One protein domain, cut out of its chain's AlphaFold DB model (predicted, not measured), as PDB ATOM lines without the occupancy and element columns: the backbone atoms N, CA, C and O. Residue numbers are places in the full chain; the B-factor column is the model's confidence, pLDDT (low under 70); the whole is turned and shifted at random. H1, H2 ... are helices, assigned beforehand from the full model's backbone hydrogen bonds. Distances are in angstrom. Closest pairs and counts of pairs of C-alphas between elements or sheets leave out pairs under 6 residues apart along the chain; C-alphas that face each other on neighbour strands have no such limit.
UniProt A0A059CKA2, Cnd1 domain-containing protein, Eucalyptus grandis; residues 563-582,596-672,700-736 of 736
ATOM      1  N   LEU A 563      44.422 -37.240   6.179       86.94
ATOM      2  CA  LEU A 563      44.686 -37.703   4.813       86.94
ATOM      3  C   LEU A 563      43.564 -38.571   4.234       86.94
ATOM      4  O   LEU A 563      43.578 -38.852   3.041       86.94
ATOM      5  N   LEU A 564      42.596 -39.010   5.043       86.88
ATOM      6  CA  LEU A 564      41.604 -39.992   4.600       86.88
ATOM      7  C   LEU A 564      40.690 -39.437   3.508       86.88
ATOM      8  O   LEU A 564      40.457 -40.108   2.508       86.88
ATOM      9  N   ALA A 565      40.224 -38.197   3.678       86.88
ATOM     10  CA  ALA A 565      39.400 -37.531   2.676       86.88
ATOM     11  C   ALA A 565      40.129 -37.436   1.330       86.88
ATOM     12  O   ALA A 565      39.512 -37.663   0.297       86.88
ATOM     13  N   TYR A 566      41.431 -37.130   1.354       87.69
ATOM     14  CA  TYR A 566      42.277 -37.046   0.164       87.69
ATOM     15  C   TYR A 566      42.478 -38.423  -0.489       87.69
ATOM     16  O   TYR A 566      42.189 -38.586  -1.673       87.69
ATOM     17  N   ASN A 567      42.912 -39.418   0.290       88.56
ATOM     18  CA  ASN A 567      43.269 -40.750  -0.208       88.56
ATOM     19  C   ASN A 567      42.080 -41.502  -0.820       88.56
ATOM     20  O   ASN A 567      42.252 -42.219  -1.798       88.56
ATOM     21  N   SER A 568      40.880 -41.336  -0.260       88.06
ATOM     22  CA  SER A 568      39.672 -42.034  -0.716       88.06
ATOM     23  C   SER A 568      38.777 -41.174  -1.615       88.06
ATOM     24  O   SER A 568      37.649 -41.566  -1.896       88.06
ATOM     25  N   PHE A 569      39.233 -39.998  -2.069       89.44
ATOM     26  CA  PHE A 569      38.386 -39.089  -2.851       89.44
ATOM     27  C   PHE A 569      37.992 -39.678  -4.208       89.44
ATOM     28  O   PHE A 569      36.814 -39.715  -4.551       89.44
ATOM     29  N   VAL A 570      38.978 -40.162  -4.967       86.38
ATOM     30  CA  VAL A 570      38.746 -40.752  -6.293       86.38
ATOM     31  C   VAL A 570      37.955 -42.059  -6.164       86.38
ATOM     32  O   VAL A 570      36.980 -42.265  -6.884       86.38
ATOM     33  N   GLU A 571      38.284 -42.887  -5.166       85.38
ATOM     34  CA  GLU A 571      37.521 -44.094  -4.819       85.38
ATOM     35  C   GLU A 571      36.044 -43.773  -4.529       85.38
ATOM     36  O   GLU A 571      35.151 -44.449  -5.038       85.38
ATOM     37  N   ALA A 572      35.763 -42.702  -3.778       88.00
ATOM     38  CA  ALA A 572      34.398 -42.262  -3.510       88.00
ATOM     39  C   ALA A 572      33.656 -41.828  -4.785       88.00
ATOM     40  O   ALA A 572      32.454 -42.066  -4.885       88.00
ATOM     41  N   ILE A 573      34.335 -41.232  -5.774       87.38
ATOM     42  CA  ILE A 573      33.705 -40.903  -7.065       87.38
ATOM     43  C   ILE A 573      33.272 -42.177  -7.789       87.38
ATOM     44  O   ILE A 573      32.114 -42.267  -8.205       87.38
ATOM     45  N   PHE A 574      34.164 -43.167  -7.882       83.50
ATOM     46  CA  PHE A 574      33.875 -44.434  -8.550       83.50
ATOM     47  C   PHE A 574      32.766 -45.226  -7.842       83.50
ATOM     48  O   PHE A 574      31.830 -45.685  -8.495       83.50
ATOM     49  N   VAL A 575      32.827 -45.358  -6.511       83.69
ATOM     50  CA  VAL A 575      31.850 -46.151  -5.743       83.69
ATOM     51  C   VAL A 575      30.466 -45.502  -5.741       83.69
ATOM     52  O   VAL A 575      29.476 -46.193  -5.976       83.69
ATOM     53  N   LEU A 576      30.374 -44.182  -5.541       85.31
ATOM     54  CA  LEU A 576      29.076 -43.495  -5.526       85.31
ATOM     55  C   LEU A 576      28.390 -43.512  -6.896       85.31
ATOM     56  O   LEU A 576      27.162 -43.507  -6.946       85.31
ATOM     57  N   ASN A 577      29.158 -43.553  -7.988       82.06
ATOM     58  CA  ASN A 577      28.618 -43.651  -9.343       82.06
ATOM     59  C   ASN A 577      28.432 -45.098  -9.842       82.06
ATOM     60  O   ASN A 577      27.907 -45.268 -10.934       82.06
ATOM     61  N   ASP A 578      28.799 -46.128  -9.065       76.81
ATOM     62  CA  ASP A 578      28.801 -47.548  -9.483       76.81
ATOM     63  C   ASP A 578      29.649 -47.824 -10.744       76.81
ATOM     64  O   ASP A 578      29.312 -48.630 -11.615       76.81
ATOM     65  N   CYS A 579      30.779 -47.132 -10.862       69.25
ATOM     66  CA  CYS A 579      31.658 -47.236 -12.018       69.25
ATOM     67  C   CYS A 579      32.538 -48.491 -11.941       69.25
ATOM     68  O   CYS A 579      33.253 -48.722 -10.966       69.25
ATOM     69  N   ARG A 580      32.527 -49.300 -13.007       58.75
ATOM     70  CA  ARG A 580      33.268 -50.577 -13.090       58.75
ATOM     71  C   ARG A 580      34.686 -50.451 -13.651       58.75
ATOM     72  O   ARG A 580      35.399 -51.448 -13.756       58.75
ATOM     73  N   ALA A 581      35.093 -49.251 -14.036       48.34
ATOM     74  CA  ALA A 581      36.266 -49.031 -14.864       48.34
ATOM     75  C   ALA A 581      37.559 -48.883 -14.049       48.34
ATOM     76  O   ALA A 581      38.089 -47.787 -13.920       48.34
ATOM     77  N   HIS A 582      38.059 -50.002 -13.519       44.84
ATOM     78  CA  HIS A 582      39.480 -50.385 -13.558       44.84
ATOM     79  C   HIS A 582      39.643 -51.787 -12.951       44.84
ATOM     80  O   HIS A 582      39.591 -51.995 -11.736       44.84
ATOM     81  N   ARG A 596      28.241 -53.680  -2.866       51.78
ATOM     82  CA  ARG A 596      28.478 -52.542  -3.772       51.78
ATOM     83  C   ARG A 596      27.198 -51.789  -4.162       51.78
ATOM     84  O   ARG A 596      27.213 -50.565  -4.206       51.78
ATOM     85  N   LEU A 597      26.096 -52.511  -4.383       51.47
ATOM     86  CA  LEU A 597      24.806 -51.926  -4.778       51.47
ATOM     87  C   LEU A 597      24.130 -51.129  -3.654       51.47
ATOM     88  O   LEU A 597      23.382 -50.202  -3.935       51.47
ATOM     89  N   LEU A 598      24.417 -51.452  -2.391       58.88
ATOM     90  CA  LEU A 598      23.889 -50.720  -1.235       58.88
ATOM     91  C   LEU A 598      24.582 -49.367  -1.010       58.88
ATOM     92  O   LEU A 598      24.122 -48.585  -0.179       58.88
ATOM     93  N   PHE A 599      25.694 -49.098  -1.704       66.69
ATOM     94  CA  PHE A 599      26.546 -47.935  -1.440       66.69
ATOM     95  C   PHE A 599      26.639 -46.935  -2.595       66.69
ATOM     96  O   PHE A 599      27.395 -45.968  -2.497       66.69
ATOM     97  N   SER A 600      25.889 -47.147  -3.678       76.56
ATOM     98  CA  SER A 600      25.885 -46.245  -4.826       76.56
ATOM     99  C   SER A 600      24.711 -45.267  -4.772       76.56
ATOM    100  O   SER A 600      23.612 -45.576  -4.318       76.56
ATOM    101  N   ILE A 601      24.952 -44.055  -5.263       81.94
ATOM    102  CA  ILE A 601      23.930 -43.045  -5.538       81.94
ATOM    103  C   ILE A 601      23.871 -42.929  -7.061       81.94
ATOM    104  O   ILE A 601      24.275 -41.923  -7.649       81.94
ATOM    105  N   ARG A 602      23.476 -44.029  -7.709       76.31
ATOM    106  CA  ARG A 602      23.478 -44.145  -9.168       76.31
ATOM    107  C   ARG A 602      22.411 -43.238  -9.774       76.31
ATOM    108  O   ARG A 602      21.278 -43.220  -9.311       76.31
ATOM    109  N   GLY A 603      22.768 -42.561 -10.860       72.25
ATOM    110  CA  GLY A 603      21.821 -41.800 -11.667       72.25
ATOM    111  C   GLY A 603      22.377 -40.458 -12.119       72.25
ATOM    112  O   GLY A 603      23.187 -39.825 -11.436       72.25
ATOM    113  N   THR A 604      21.941 -40.017 -13.292       72.12
ATOM    114  CA  THR A 604      22.226 -38.680 -13.825       72.12
ATOM    115  C   THR A 604      21.166 -37.658 -13.415       72.12
ATOM    116  O   THR A 604      21.256 -36.504 -13.827       72.12
ATOM    117  N   ASP A 605      20.180 -38.044 -12.600       81.75
ATOM    118  CA  ASP A 605      19.141 -37.155 -12.090       81.75
ATOM    119  C   ASP A 605      19.708 -36.092 -11.131       81.75
ATOM    120  O   ASP A 605      20.743 -36.274 -10.482       81.75
ATOM    121  N   GLU A 606      19.025 -34.948 -11.052       84.44
ATOM    122  CA  GLU A 606      19.481 -33.798 -10.261       84.44
ATOM    123  C   GLU A 606      19.582 -34.116  -8.764       84.44
ATOM    124  O   GLU A 606      20.461 -33.594  -8.077       84.44
ATOM    125  N   ILE A 607      18.709 -34.990  -8.252       85.25
ATOM    126  CA  ILE A 607      18.644 -35.344  -6.832       85.25
ATOM    127  C   ILE A 607      19.869 -36.182  -6.455       85.25
ATOM    128  O   ILE A 607      20.598 -35.826  -5.528       85.25
ATOM    129  N   SER A 608      20.138 -37.254  -7.200       85.50
ATOM    130  CA  SER A 608      21.316 -38.107  -7.031       85.50
ATOM    131  C   SER A 608      22.605 -37.307  -7.179       85.50
ATOM    132  O   SER A 608      23.490 -37.402  -6.327       85.50
ATOM    133  N   ARG A 609      22.688 -36.438  -8.196       85.75
ATOM    134  CA  ARG A 609      23.857 -35.574  -8.403       85.75
ATOM    135  C   ARG A 609      24.064 -34.599  -7.249       85.75
ATOM    136  O   ARG A 609      25.177 -34.473  -6.748       85.75
ATOM    137  N   SER A 610      22.995 -33.967  -6.767       88.81
ATOM    138  CA  SER A 610      23.045 -33.068  -5.607       88.81
ATOM    139  C   SER A 610      23.509 -33.791  -4.341       88.81
ATOM    140  O   SER A 610      24.331 -33.259  -3.591       88.81
ATOM    141  N   LYS A 611      23.037 -35.028  -4.116       90.69
ATOM    142  CA  LYS A 611      23.493 -35.881  -3.008       90.69
ATOM    143  C   LYS A 611      24.996 -36.177  -3.128       90.69
ATOM    144  O   LYS A 611      25.744 -35.893  -2.191       90.69
ATOM    145  N   ARG A 612      25.473 -36.656  -4.284       91.75
ATOM    146  CA  ARG A 612      26.911 -36.916  -4.509       91.75
ATOM    147  C   ARG A 612      27.755 -35.650  -4.344       91.75
ATOM    148  O   ARG A 612      28.753 -35.661  -3.625       91.75
ATOM    149  N   MET A 613      27.306 -34.524  -4.896       91.12
ATOM    150  CA  MET A 613      28.018 -33.250  -4.801       91.12
ATOM    151  C   MET A 613      28.127 -32.729  -3.367       91.12
ATOM    152  O   MET A 613      29.166 -32.180  -2.987       91.12
ATOM    153  N   ARG A 614      27.101 -32.937  -2.531       92.00
ATOM    154  CA  ARG A 614      27.178 -32.628  -1.096       92.00
ATOM    155  C   ARG A 614      28.300 -33.413  -0.417       92.00
ATOM    156  O   ARG A 614      29.056 -32.825   0.358       92.00
ATOM    157  N   ILE A 615      28.426 -34.705  -0.723       93.00
ATOM    158  CA  ILE A 615      29.490 -35.559  -0.182       93.00
ATOM    159  C   ILE A 615      30.861 -35.038  -0.625       93.00
ATOM    160  O   ILE A 615      31.710 -34.764   0.226       93.00
ATOM    161  N   TYR A 616      31.068 -34.823  -1.929       92.56
ATOM    162  CA  TYR A 616      32.344 -34.324  -2.456       92.56
ATOM    163  C   TYR A 616      32.725 -32.973  -1.849       92.56
ATOM    164  O   TYR A 616      33.852 -32.786  -1.395       92.56
ATOM    165  N   THR A 617      31.764 -32.053  -1.752       91.44
ATOM    166  CA  THR A 617      31.961 -30.738  -1.133       91.44
ATOM    167  C   THR A 617      32.374 -30.860   0.335       91.44
ATOM    168  O   THR A 617      33.262 -30.138   0.791       91.44
ATOM    169  N   CYS A 618      31.752 -31.772   1.090       90.44
ATOM    170  CA  CYS A 618      32.120 -32.029   2.481       90.44
ATOM    171  C   CYS A 618      33.567 -32.528   2.591       90.44
ATOM    172  O   CYS A 618      34.331 -31.991   3.395       90.44
ATOM    173  N   LEU A 619      33.971 -33.478   1.741       90.56
ATOM    174  CA  LEU A 619      35.334 -34.012   1.720       90.56
ATOM    175  C   LEU A 619      36.376 -32.952   1.369       90.56
ATOM    176  O   LEU A 619      37.365 -32.821   2.090       90.56
ATOM    177  N   LEU A 620      36.138 -32.150   0.327       90.19
ATOM    178  CA  LEU A 620      37.042 -31.067  -0.074       90.19
ATOM    179  C   LEU A 620      37.249 -30.051   1.060       90.19
ATOM    180  O   LEU A 620      38.376 -29.627   1.305       90.19
ATOM    181  N   LYS A 621      36.196 -29.711   1.818       88.25
ATOM    182  CA  LYS A 621      36.297 -28.803   2.977       88.25
ATOM    183  C   LYS A 621      37.202 -29.328   4.096       88.25
ATOM    184  O   LYS A 621      37.696 -28.520   4.881       88.25
ATOM    185  N   GLN A 622      37.415 -30.643   4.183       84.56
ATOM    186  CA  GLN A 622      38.297 -31.241   5.191       84.56
ATOM    187  C   GLN A 622      39.761 -31.330   4.752       84.56
ATOM    188  O   GLN A 622      40.630 -31.544   5.598       84.56
ATOM    189  N   MET A 623      40.057 -31.170   3.462       86.88
ATOM    190  CA  MET A 623      41.415 -31.310   2.940       86.88
ATOM    191  C   MET A 623      42.266 -30.067   3.206       86.88
ATOM    192  O   MET A 623      41.807 -28.926   3.129       86.88
ATOM    193  N   ALA A 624      43.560 -30.280   3.451       83.56
ATOM    194  CA  ALA A 624      44.531 -29.193   3.412       83.56
ATOM    195  C   ALA A 624      44.760 -28.712   1.966       83.56
ATOM    196  O   ALA A 624      44.555 -29.449   1.001       83.56
ATOM    197  N   ARG A 625      45.253 -27.476   1.811       78.19
ATOM    198  CA  ARG A 625      45.453 -26.838   0.493       78.19
ATOM    199  C   ARG A 625      46.337 -27.642  -0.460       78.19
ATOM    200  O   ARG A 625      46.084 -27.651  -1.657       78.19
ATOM    201  N   GLU A 626      47.359 -28.300   0.069       78.69
ATOM    202  CA  GLU A 626      48.293 -29.116  -0.713       78.69
ATOM    203  C   GLU A 626      47.590 -30.341  -1.314       78.69
ATOM    204  O   GLU A 626      47.785 -30.660  -2.485       78.69
ATOM    205  N   HIS A 627      46.693 -30.963  -0.546       85.88
ATOM    206  CA  HIS A 627      45.902 -32.106  -0.991       85.88
ATOM    207  C   HIS A 627      44.832 -31.718  -2.005       85.88
ATOM    208  O   HIS A 627      44.622 -32.469  -2.944       85.88
ATOM    209  N   LEU A 628      44.226 -30.529  -1.901       84.19
ATOM    210  CA  LEU A 628      43.272 -30.041  -2.909       84.19
ATOM    211  C   LEU A 628      43.898 -29.959  -4.309       84.19
ATOM    212  O   LEU A 628      43.267 -30.329  -5.298       84.19
ATOM    213  N   LEU A 629      45.156 -29.511  -4.392       78.19
ATOM    214  CA  LEU A 629      45.897 -29.458  -5.654       78.19
ATOM    215  C   LEU A 629      46.182 -30.851  -6.213       78.19
ATOM    216  O   LEU A 629      46.021 -31.081  -7.409       78.19
ATOM    217  N   ALA A 630      46.601 -31.772  -5.348       83.06
ATOM    218  CA  ALA A 630      46.863 -33.146  -5.743       83.06
ATOM    219  C   ALA A 630      45.570 -33.873  -6.155       83.06
ATOM    220  O   ALA A 630      45.558 -34.556  -7.170       83.06
ATOM    221  N   THR A 631      44.453 -33.649  -5.456       86.00
ATOM    222  CA  THR A 631      43.135 -34.180  -5.828       86.00
ATOM    223  C   THR A 631      42.706 -33.690  -7.202       86.00
ATOM    224  O   THR A 631      42.245 -34.494  -8.002       86.00
ATOM    225  N   PHE A 632      42.898 -32.402  -7.510       84.06
ATOM    226  CA  PHE A 632      42.631 -31.884  -8.853       84.06
ATOM    227  C   PHE A 632      43.433 -32.667  -9.901       84.06
ATOM    228  O   PHE A 632      42.871 -33.124 -10.893       84.06
ATOM    229  N   ALA A 633      44.740 -32.843  -9.674       80.38
ATOM    230  CA  ALA A 633      45.603 -33.573 -10.598       80.38
ATOM    231  C   ALA A 633      45.165 -35.040 -10.763       80.38
ATOM    232  O   ALA A 633      45.098 -35.517 -11.894       80.38
ATOM    233  N   ASN A 634      44.807 -35.720  -9.669       84.81
ATOM    234  CA  ASN A 634      44.353 -37.114  -9.688       84.81
ATOM    235  C   ASN A 634      43.016 -37.271 -10.424       84.81
ATOM    236  O   ASN A 634      42.872 -38.194 -11.212       84.81
ATOM    237  N   ILE A 635      42.060 -36.348 -10.256       84.44
ATOM    238  CA  ILE A 635      40.805 -36.366 -11.033       84.44
ATOM    239  C   ILE A 635      41.107 -36.249 -12.530       84.44
ATOM    240  O   ILE A 635      40.553 -36.997 -13.337       84.44
ATOM    241  N   CYS A 636      41.995 -35.329 -12.917       80.94
ATOM    242  CA  CYS A 636      42.385 -35.192 -14.317       80.94
ATOM    243  C   CYS A 636      43.058 -36.465 -14.849       80.94
ATOM    244  O   CYS A 636      42.724 -36.906 -15.942       80.94
ATOM    245  N   ALA A 637      43.984 -37.051 -14.089       80.88
ATOM    246  CA  ALA A 637      44.776 -38.195 -14.529       80.88
ATOM    247  C   ALA A 637      44.008 -39.527 -14.513       80.88
ATOM    248  O   ALA A 637      44.198 -40.338 -15.406       80.88
ATOM    249  N   GLU A 638      43.157 -39.771 -13.518       81.06
ATOM    250  CA  GLU A 638      42.500 -41.074 -13.335       81.06
ATOM    251  C   GLU A 638      41.108 -41.135 -13.965       81.06
ATOM    252  O   GLU A 638      40.692 -42.188 -14.439       81.06
ATOM    253  N   ILE A 639      40.376 -40.014 -13.981       81.12
ATOM    254  CA  ILE A 639      39.001 -39.973 -14.495       81.12
ATOM    255  C   ILE A 639      38.984 -39.384 -15.901       81.12
ATOM    256  O   ILE A 639      38.535 -40.036 -16.839       81.12
ATOM    257  N   LEU A 640      39.479 -38.155 -16.059       79.69
ATOM    258  CA  LEU A 640      39.379 -37.456 -17.341       79.69
ATOM    259  C   LEU A 640      40.309 -38.053 -18.405       79.69
ATOM    260  O   LEU A 640      39.891 -38.184 -19.549       79.69
ATOM    261  N   ALA A 641      41.527 -38.476 -18.052       77.50
ATOM    262  CA  ALA A 641      42.403 -39.145 -19.015       77.50
ATOM    263  C   ALA A 641      41.839 -40.510 -19.449       77.50
ATOM    264  O   ALA A 641      41.820 -40.829 -20.631       77.50
ATOM    265  N   ALA A 642      41.273 -41.290 -18.520       75.50
ATOM    266  CA  ALA A 642      40.608 -42.548 -18.866       75.50
ATOM    267  C   ALA A 642      39.391 -42.335 -19.791       75.50
ATOM    268  O   ALA A 642      39.103 -43.179 -20.643       75.50
ATOM    269  N   ALA A 643      38.699 -41.198 -19.656       72.69
ATOM    270  CA  ALA A 643      37.624 -40.794 -20.557       72.69
ATOM    271  C   ALA A 643      38.162 -40.372 -21.933       72.69
ATOM    272  O   ALA A 643      37.605 -40.775 -22.955       72.69
ATOM    273  N   SER A 644      39.277 -39.627 -21.982       69.69
ATOM    274  CA  SER A 644      39.934 -39.274 -23.248       69.69
ATOM    275  C   SER A 644      40.533 -40.477 -23.973       69.69
ATOM    276  O   SER A 644      40.588 -40.492 -25.194       69.69
ATOM    277  N   ASP A 645      40.947 -41.512 -23.251       69.56
ATOM    278  CA  ASP A 645      41.520 -42.719 -23.854       69.56
ATOM    279  C   ASP A 645      40.436 -43.703 -24.339       69.56
ATOM    280  O   ASP A 645      40.746 -44.769 -24.869       69.56
ATOM    281  N   GLY A 646      39.151 -43.366 -24.161       63.91
ATOM    282  CA  GLY A 646      38.017 -44.210 -24.550       63.91
ATOM    283  C   GLY A 646      37.823 -45.452 -23.669       63.91
ATOM    284  O   GLY A 646      37.052 -46.340 -24.028       63.91
ATOM    285  N   MET A 647      38.508 -45.520 -22.521       58.59
ATOM    286  CA  MET A 647      38.414 -46.616 -21.542       58.59
ATOM    287  C   MET A 647      37.168 -46.505 -20.651       58.59
ATOM    288  O   MET A 647      36.756 -47.484 -20.027       58.59
ATOM    289  N   LEU A 648      36.567 -45.315 -20.591       60.12
ATOM    290  CA  LEU A 648      35.258 -45.064 -20.003       60.12
ATOM    291  C   LEU A 648      34.238 -44.895 -21.126       60.12
ATOM    292  O   LEU A 648      34.440 -44.120 -22.062       60.12
ATOM    293  N   ASN A 649      33.140 -45.643 -21.049       56.69
ATOM    294  CA  ASN A 649      32.087 -45.523 -22.040       56.69
ATOM    295  C   ASN A 649      31.286 -44.243 -21.756       56.69
ATOM    296  O   ASN A 649      30.517 -44.190 -20.804       56.69
ATOM    297  N   ILE A 650      31.466 -43.219 -22.593       53.72
ATOM    298  CA  ILE A 650      30.782 -41.910 -22.503       53.72
ATOM    299  C   ILE A 650      29.241 -42.062 -22.536       53.72
ATOM    300  O   ILE A 650      28.507 -41.181 -22.093       53.72
ATOM    301  N   GLU A 651      28.738 -43.188 -23.053       51.28
ATOM    302  CA  GLU A 651      27.309 -43.523 -23.112       51.28
ATOM    303  C   GLU A 651      26.804 -44.318 -21.897       51.28
ATOM    304  O   GLU A 651      25.590 -44.454 -21.723       51.28
ATOM    305  N   ASP A 652      27.695 -44.834 -21.041       54.47
ATOM    306  CA  ASP A 652      27.256 -45.485 -19.810       54.47
ATOM    307  C   ASP A 652      26.685 -44.428 -18.860       54.47
ATOM    308  O   ASP A 652      27.313 -43.422 -18.538       54.47
ATOM    309  N   ALA A 653      25.473 -44.686 -18.365       50.94
ATOM    310  CA  ALA A 653      24.688 -43.814 -17.484       50.94
ATOM    311  C   ALA A 653      25.316 -43.541 -16.092       50.94
ATOM    312  O   ALA A 653      24.627 -43.136 -15.150       50.94
ATOM    313  N   THR A 654      26.607 -43.802 -15.923       59.06
ATOM    314  CA  THR A 654      27.409 -43.467 -14.753       59.06
ATOM    315  C   THR A 654      27.894 -42.024 -14.877       59.06
ATOM    316  O   THR A 654      28.884 -41.748 -15.544       59.06
ATOM    317  N   GLY A 655      27.195 -41.082 -14.235       64.06
ATOM    318  CA  GLY A 655      27.455 -39.632 -14.289       64.06
ATOM    319  C   GLY A 655      28.805 -39.145 -13.727       64.06
ATOM    320  O   GLY A 655      28.930 -37.968 -13.406       64.06
ATOM    321  N   GLN A 656      29.812 -40.016 -13.623       72.19
ATOM    322  CA  GLN A 656      31.152 -39.747 -13.098       72.19
ATOM    323  C   GLN A 656      31.864 -38.602 -13.827       72.19
ATOM    324  O   GLN A 656      32.510 -37.786 -13.177       72.19
ATOM    325  N   GLU A 657      31.783 -38.534 -15.159       72.31
ATOM    326  CA  GLU A 657      32.453 -37.473 -15.923       72.31
ATOM    327  C   GLU A 657      31.828 -36.112 -15.607       72.31
ATOM    328  O   GLU A 657      32.527 -35.144 -15.309       72.31
ATOM    329  N   GLN A 658      30.494 -36.058 -15.571       76.75
ATOM    330  CA  GLN A 658      29.750 -34.857 -15.207       76.75
ATOM    331  C   GLN A 658      30.037 -34.425 -13.762       76.75
ATOM    332  O   GLN A 658      30.236 -33.236 -13.505       76.75
ATOM    333  N   ASP A 659      30.115 -35.379 -12.834       83.56
ATOM    334  CA  ASP A 659      30.534 -35.121 -11.460       83.56
ATOM    335  C   ASP A 659      31.969 -34.580 -11.411       83.56
ATOM    336  O   ASP A 659      32.213 -33.591 -10.727       83.56
ATOM    337  N   ALA A 660      32.909 -35.164 -12.163       83.62
ATOM    338  CA  ALA A 660      34.297 -34.710 -12.215       83.62
ATOM    339  C   ALA A 660      34.396 -33.256 -12.700       83.62
ATOM    340  O   ALA A 660      35.064 -32.442 -12.059       83.62
ATOM    341  N   TYR A 661      33.673 -32.885 -13.761       80.25
ATOM    342  CA  TYR A 661      33.606 -31.494 -14.216       80.25
ATOM    343  C   TYR A 661      33.027 -30.556 -13.153       80.25
ATOM    344  O   TYR A 661      33.575 -29.476 -12.915       80.25
ATOM    345  N   GLN A 662      31.945 -30.958 -12.479       82.81
ATOM    346  CA  GLN A 662      31.333 -30.149 -11.423       82.81
ATOM    347  C   GLN A 662      32.248 -29.994 -10.207       82.81
ATOM    348  O   GLN A 662      32.386 -28.882  -9.702       82.81
ATOM    349  N   ILE A 663      32.935 -31.062  -9.794       85.56
ATOM    350  CA  ILE A 663      33.929 -31.036  -8.718       85.56
ATOM    351  C   ILE A 663      35.048 -30.055  -9.067       85.56
ATOM    352  O   ILE A 663      35.371 -29.194  -8.253       85.56
ATOM    353  N   LEU A 664      35.612 -30.124 -10.280       82.19
ATOM    354  CA  LEU A 664      36.661 -29.199 -10.734       82.19
ATOM    355  C   LEU A 664      36.160 -27.743 -10.818       82.19
ATOM    356  O   LEU A 664      36.937 -26.795 -10.674       82.19
ATOM    357  N   ALA A 665      34.852 -27.548 -11.003       80.25
ATOM    358  CA  ALA A 665      34.203 -26.245 -10.971       80.25
ATOM    359  C   ALA A 665      33.817 -25.762  -9.553       80.25
ATOM    360  O   ALA A 665      33.477 -24.583  -9.404       80.25
ATOM    361  N   CYS A 666      33.895 -26.599  -8.513       80.94
ATOM    362  CA  CYS A 666      33.561 -26.217  -7.138       80.94
ATOM    363  C   CYS A 666      34.499 -25.133  -6.589       80.94
ATOM    364  O   CYS A 666      35.696 -25.084  -6.875       80.94
ATOM    365  N   LYS A 667      33.964 -24.259  -5.729       77.94
ATOM    366  CA  LYS A 667      34.740 -23.172  -5.101       77.94
ATOM    367  C   LYS A 667      35.784 -23.709  -4.123       77.94
ATOM    368  O   LYS A 667      36.790 -23.058  -3.887       77.94
ATOM    369  N   GLU A 668      35.527 -24.887  -3.572       77.25
ATOM    370  CA  GLU A 668      36.337 -25.572  -2.576       77.25
ATOM    371  C   GLU A 668      37.656 -26.096  -3.159       77.25
ATOM    372  O   GLU A 668      38.671 -26.042  -2.471       77.25
ATOM    373  N   ILE A 669      37.664 -26.558  -4.418       75.25
ATOM    374  CA  ILE A 669      38.890 -27.005  -5.107       75.25
ATOM    375  C   ILE A 669      39.584 -25.863  -5.857       75.25
ATOM    376  O   ILE A 669      40.789 -25.915  -6.112       75.25
ATOM    377  N   ARG A 670      38.835 -24.804  -6.202       65.50
ATOM    378  CA  ARG A 670      39.387 -23.607  -6.835       65.50
ATOM    379  C   ARG A 670      40.358 -22.932  -5.875       65.50
ATOM    380  O   ARG A 670      39.982 -22.335  -4.869       65.50
ATOM    381  N   LEU A 671      41.636 -22.984  -6.241       54.38
ATOM    382  CA  LEU A 671      42.656 -22.083  -5.722       54.38
ATOM    383  C   LEU A 671      42.095 -20.654  -5.730       54.38
ATOM    384  O   LEU A 671      41.629 -20.221  -6.788       54.38
ATOM    385  N   PRO A 672      42.170 -19.884  -4.630       41.75
ATOM    386  CA  PRO A 672      41.987 -18.452  -4.742       41.75
ATOM    387  C   PRO A 672      43.050 -17.950  -5.718       41.75
ATOM    388  O   PRO A 672      44.250 -17.952  -5.423       41.75
ATOM    389  N   LYS A 700      57.891 -21.426   1.684       38.09
ATOM    390  CA  LYS A 700      57.927 -22.794   1.128       38.09
ATOM    391  C   LYS A 700      56.580 -23.213   0.528       38.09
ATOM    392  O   LYS A 700      56.548 -23.693  -0.602       38.09
ATOM    393  N   GLY A 701      55.464 -22.953   1.218       41.41
ATOM    394  CA  GLY A 701      54.121 -23.272   0.715       41.41
ATOM    395  C   GLY A 701      53.739 -22.538  -0.583       41.41
ATOM    396  O   GLY A 701      53.058 -23.112  -1.438       41.41
ATOM    397  N   ARG A 702      54.210 -21.293  -0.783       53.12
ATOM    398  CA  ARG A 702      53.996 -20.536  -2.036       53.12
ATOM    399  C   ARG A 702      54.776 -21.125  -3.211       53.12
ATOM    400  O   ARG A 702      54.203 -21.284  -4.287       53.12
ATOM    401  N   VAL A 703      56.042 -21.480  -2.999       48.41
ATOM    402  CA  VAL A 703      56.901 -22.073  -4.040       48.41
ATOM    403  C   VAL A 703      56.367 -23.441  -4.471       48.41
ATOM    404  O   VAL A 703      56.238 -23.698  -5.667       48.41
ATOM    405  N   ILE A 704      55.962 -24.278  -3.509       49.41
ATOM    406  CA  ILE A 704      55.351 -25.589  -3.779       49.41
ATOM    407  C   ILE A 704      54.049 -25.413  -4.573       49.41
ATOM    408  O   ILE A 704      53.874 -26.048  -5.609       49.41
ATOM    409  N   SER A 705      53.181 -24.475  -4.179       53.28
ATOM    410  CA  SER A 705      51.930 -24.200  -4.904       53.28
ATOM    411  C   SER A 705      52.159 -23.722  -6.346       53.28
ATOM    412  O   SER A 705      51.385 -24.065  -7.238       53.28
ATOM    413  N   GLN A 706      53.213 -22.940  -6.605       58.19
ATOM    414  CA  GLN A 706      53.516 -22.416  -7.942       58.19
ATOM    415  C   GLN A 706      54.150 -23.474  -8.858       58.19
ATOM    416  O   GLN A 706      53.806 -23.542 -10.041       58.19
ATOM    417  N   ALA A 707      55.027 -24.326  -8.319       54.25
ATOM    418  CA  ALA A 707      55.608 -25.458  -9.041       54.25
ATOM    419  C   ALA A 707      54.543 -26.511  -9.389       54.25
ATOM    420  O   ALA A 707      54.444 -26.937 -10.541       54.25
ATOM    421  N   VAL A 708      53.679 -26.846  -8.425       53.31
ATOM    422  CA  VAL A 708      52.545 -27.759  -8.615       53.31
ATOM    423  C   VAL A 708      51.576 -27.201  -9.661       53.31
ATOM    424  O   VAL A 708      51.198 -27.921 -10.578       53.31
ATOM    425  N   ARG A 709      51.261 -25.898  -9.627       58.50
ATOM    426  CA  ARG A 709      50.406 -25.253 -10.640       58.50
ATOM    427  C   ARG A 709      50.993 -25.335 -12.055       58.50
ATOM    428  O   ARG A 709      50.252 -25.626 -12.986       58.50
ATOM    429  N   LYS A 710      52.304 -25.121 -12.232       63.09
ATOM    430  CA  LYS A 710      52.966 -25.292 -13.543       63.09
ATOM    431  C   LYS A 710      52.912 -26.744 -14.031       63.09
ATOM    432  O   LYS A 710      52.661 -26.970 -15.212       63.09
ATOM    433  N   SER A 711      53.113 -27.710 -13.133       56.94
ATOM    434  CA  SER A 711      52.997 -29.139 -13.454       56.94
ATOM    435  C   SER A 711      51.570 -29.528 -13.853       56.94
ATOM    436  O   SER A 711      51.382 -30.242 -14.833       56.94
ATOM    437  N   LEU A 712      50.567 -29.021 -13.133       62.97
ATOM    438  CA  LEU A 712      49.151 -29.216 -13.442       62.97
ATOM    439  C   LEU A 712      48.795 -28.665 -14.818       62.97
ATOM    440  O   LEU A 712      48.256 -29.384 -15.641       62.97
ATOM    441  N   VAL A 713      49.170 -27.419 -15.114       66.62
ATOM    442  CA  VAL A 713      48.915 -26.814 -16.430       66.62
ATOM    443  C   VAL A 713      49.522 -27.660 -17.557       66.62
ATOM    444  O   VAL A 713      48.863 -27.896 -18.565       66.62
ATOM    445  N   ARG A 714      50.746 -28.170 -17.372       62.50
ATOM    446  CA  ARG A 714      51.434 -28.993 -18.377       62.50
ATOM    447  C   ARG A 714      50.764 -30.351 -18.614       62.50
ATOM    448  O   ARG A 714      50.722 -30.791 -19.756       62.50
ATOM    449  N   ASN A 715      50.247 -30.993 -17.566       67.19
ATOM    450  CA  ASN A 715      49.675 -32.341 -17.654       67.19
ATOM    451  C   ASN A 715      48.172 -32.333 -17.969       67.19
ATOM    452  O   ASN A 715      47.667 -33.248 -18.606       67.19
ATOM    453  N   THR A 716      47.455 -31.298 -17.542       68.62
ATOM    454  CA  THR A 716      45.997 -31.225 -17.636       68.62
ATOM    455  C   THR A 716      45.508 -30.638 -18.967       68.62
ATOM    456  O   THR A 716      44.470 -31.060 -19.469       68.62
ATOM    457  N   ILE A 717      46.239 -29.689 -19.573       72.75
ATOM    458  CA  ILE A 717      45.845 -29.091 -20.865       72.75
ATOM    459  C   ILE A 717      45.705 -30.143 -21.983       72.75
ATOM    460  O   ILE A 717      44.679 -30.112 -22.663       72.75
ATOM    461  N   PRO A 718      46.653 -31.085 -22.179       74.62
ATOM    462  CA  PRO A 718      46.526 -32.110 -23.218       74.62
ATOM    463  C   PRO A 718      45.274 -32.981 -23.055       74.62
ATOM    464  O   PRO A 718      44.575 -33.228 -24.032       74.62
ATOM    465  N   ILE A 719      44.948 -33.363 -21.815       71.62
ATOM    466  CA  ILE A 719      43.758 -34.163 -21.484       71.62
ATOM    467  C   ILE A 719      42.482 -33.414 -21.889       71.62
ATOM    468  O   ILE A 719      41.610 -33.981 -22.541       71.62
ATOM    469  N   PHE A 720      42.381 -32.118 -21.568       71.56
ATOM    470  CA  PHE A 720      41.224 -31.308 -21.960       71.56
ATOM    471  C   PHE A 720      41.111 -31.092 -23.472       71.56
ATOM    472  O   PHE A 720      39.995 -31.032 -23.983       71.56
ATOM    473  N   ILE A 721      42.233 -30.974 -24.191       74.31
ATOM    474  CA  ILE A 721      42.228 -30.860 -25.657       74.31
ATOM    475  C   ILE A 721      41.665 -32.141 -26.283       74.31
ATOM    476  O   ILE A 721      40.799 -32.061 -27.153       74.31
ATOM    477  N   GLU A 722      42.106 -33.309 -25.814       70.62
ATOM    478  CA  GLU A 722      41.666 -34.595 -26.363       70.62
ATOM    479  C   GLU A 722      40.207 -34.912 -26.005       70.62
ATOM    480  O   GLU A 722      39.430 -35.318 -26.870       70.62
ATOM    481  N   LEU A 723      39.782 -34.617 -24.771       68.88
ATOM    482  CA  LEU A 723      38.371 -34.696 -24.369       68.88
ATOM    483  C   LEU A 723      37.482 -33.786 -25.208       68.88
ATOM    484  O   LEU A 723      36.416 -34.208 -25.647       68.88
ATOM    485  N   LYS A 724      37.920 -32.550 -25.472       71.44
ATOM    486  CA  LYS A 724      37.184 -31.630 -26.342       71.44
ATOM    487  C   LYS A 724      37.038 -32.210 -27.750       71.44
ATOM    488  O   LYS A 724      35.924 -32.246 -28.263       71.44
ATOM    489  N   ARG A 725      38.121 -32.735 -28.331       72.06
ATOM    490  CA  ARG A 725      38.107 -33.384 -29.653       72.06
ATOM    491  C   ARG A 725      37.128 -34.564 -29.701       72.06
ATOM    492  O   ARG A 725      36.383 -34.708 -30.668       72.06
ATOM    493  N   LEU A 726      37.103 -35.387 -28.652       67.31
ATOM    494  CA  LEU A 726      36.194 -36.530 -28.537       67.31
ATOM    495  C   LEU A 726      34.732 -36.114 -28.371       67.31
ATOM    496  O   LEU A 726      33.868 -36.654 -29.064       67.31
ATOM    497  N   LEU A 727      34.448 -35.138 -27.512       66.38
ATOM    498  CA  LEU A 727      33.096 -34.620 -27.298       66.38
ATOM    499  C   LEU A 727      32.544 -33.930 -28.556       66.38
ATOM    500  O   LEU A 727      31.371 -34.120 -28.883       66.38
ATOM    501  N   GLU A 728      33.391 -33.201 -29.293       72.19
ATOM    502  CA  GLU A 728      33.063 -32.611 -30.599       72.19
ATOM    503  C   GLU A 728      32.795 -33.692 -31.656       72.19
ATOM    504  O   GLU A 728      31.826 -33.592 -32.401       72.19
ATOM    505  N   SER A 729      33.587 -34.771 -31.679       65.94
ATOM    506  CA  SER A 729      33.377 -35.893 -32.609       65.94
ATOM    507  C   SER A 729      32.088 -36.685 -32.345       65.94
ATOM    508  O   SER A 729      31.527 -37.268 -33.272       65.94
ATOM    509  N   LYS A 730      31.598 -36.686 -31.096       60.78
ATOM    510  CA  LYS A 730      30.388 -37.404 -30.664       60.78
ATOM    511  C   LYS A 730      29.124 -36.530 -30.585       60.78
ATOM    512  O   LYS A 730      28.082 -37.040 -30.190       60.78
ATOM    513  N   ASN A 731      29.179 -35.240 -30.948       55.97
ATOM    514  CA  ASN A 731      28.057 -34.287 -30.820       55.97
ATOM    515  C   ASN A 731      27.413 -34.260 -29.410       55.97
ATOM    516  O   ASN A 731      26.201 -34.087 -29.269       55.97
ATOM    517  N   SER A 732      28.210 -34.436 -28.350       52.94
ATOM    518  CA  SER A 732      27.700 -34.441 -26.971       52.94
ATOM    519  C   SER A 732      27.324 -33.019 -26.507       52.94
ATOM    520  O   SER A 732      28.093 -32.082 -26.748       52.94
ATOM    521  N   PRO A 733      26.197 -32.819 -25.784       52.47
ATOM    522  CA  PRO A 733      25.774 -31.510 -25.265       52.47
ATOM    523  C   PRO A 733      26.730 -30.898 -24.223       52.47
ATOM    524  O   PRO A 733      26.556 -29.743 -23.840       52.47
ATOM    525  N   GLN A 734      27.743 -31.646 -23.774       48.56
ATOM    526  CA  GLN A 734      28.768 -31.221 -22.811       48.56
ATOM    527  C   GLN A 734      29.930 -30.425 -23.444       48.56
ATOM    528  O   GLN A 734      30.869 -30.052 -22.752       48.56
ATOM    529  N   THR A 735      29.881 -30.155 -24.754       44.12
ATOM    530  CA  THR A 735      30.879 -29.349 -25.488       44.12
ATOM    531  C   THR A 735      30.817 -27.840 -25.205       44.12
ATOM    532  O   THR A 735      31.711 -27.115 -25.642       44.12
ATOM    533  N   LYS A 736      29.775 -27.355 -24.515       35.97
ATOM    534  CA  LYS A 736      29.542 -25.926 -24.245       35.97
ATOM    535  C   LYS A 736      30.140 -25.427 -22.938       35.97
ATOM    536  O   LYS A 736      29.962 -26.110 -21.906       35.97
TER     537      LYS A 736
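AT A GLANCE: This is residues 563 to 582, 596 to 672 and 700 to 736 of the 736 residues of the protein "Cnd1 domain-containing protein" of Eucalyptus grandis (UniProt A0A059CKA2). Short H5 sits in the middle, crossed by H3 and folded back on H4, while long H6 runs side by side with H4. The printed part has 134 residues with six named helices, H1 to H6 in order, and no named strand: all helix. It is compact, radius of gyration of the C-alphas 15.0 A, spanning 44 by 35 by 26 A.

HOW THE PARTS SIT: H1, residues 564 to 567, and H2, residues 569 to 577, meet only through their link. H3, residues 606 to 622, touches H1, closest C-alphas Ala 565 and Leu 619, 5.5 A, with residues 619 to 622 alone. H4, residues 625 to 644, touches H2, closest C-alphas Val 570 and Ile 635, 6.8 A, with residues 631 to 638 alone. H5, residues 656 to 665, makes a hairpin with H4, closest C-alphas Phe 632 and Leu 664, 6.8 A. H6, residues 700 to 729, touches H4 at a shallow tilt of 20 degrees, closest C-alphas Ser 644 and Leu 723, 5.0 A. Every O i to N i+4 pair is within hydrogen-bond range in H2, H3 and H5, 14 of 16 in H4 and 24 of 26 in H6; H1 is too short for one.

IN THESE COORDINATES: H1 begins at C-alpha 564 (41.604, -39.992, 4.600); H6, 43.7 A long, ends at C-alpha 729 (33.377, -35.893, -32.609).

THE WHOLE: Residues 583 to 595 and 673 to 699 are not printed, with C-alpha gaps of 14.9 A and 17.5 A. The link H4 to H5 is long. The mean pLDDT of the printed part is 72.5, and it is under 70 in, among others, residues 644 to 655, 700 to 716 and 729 to 736.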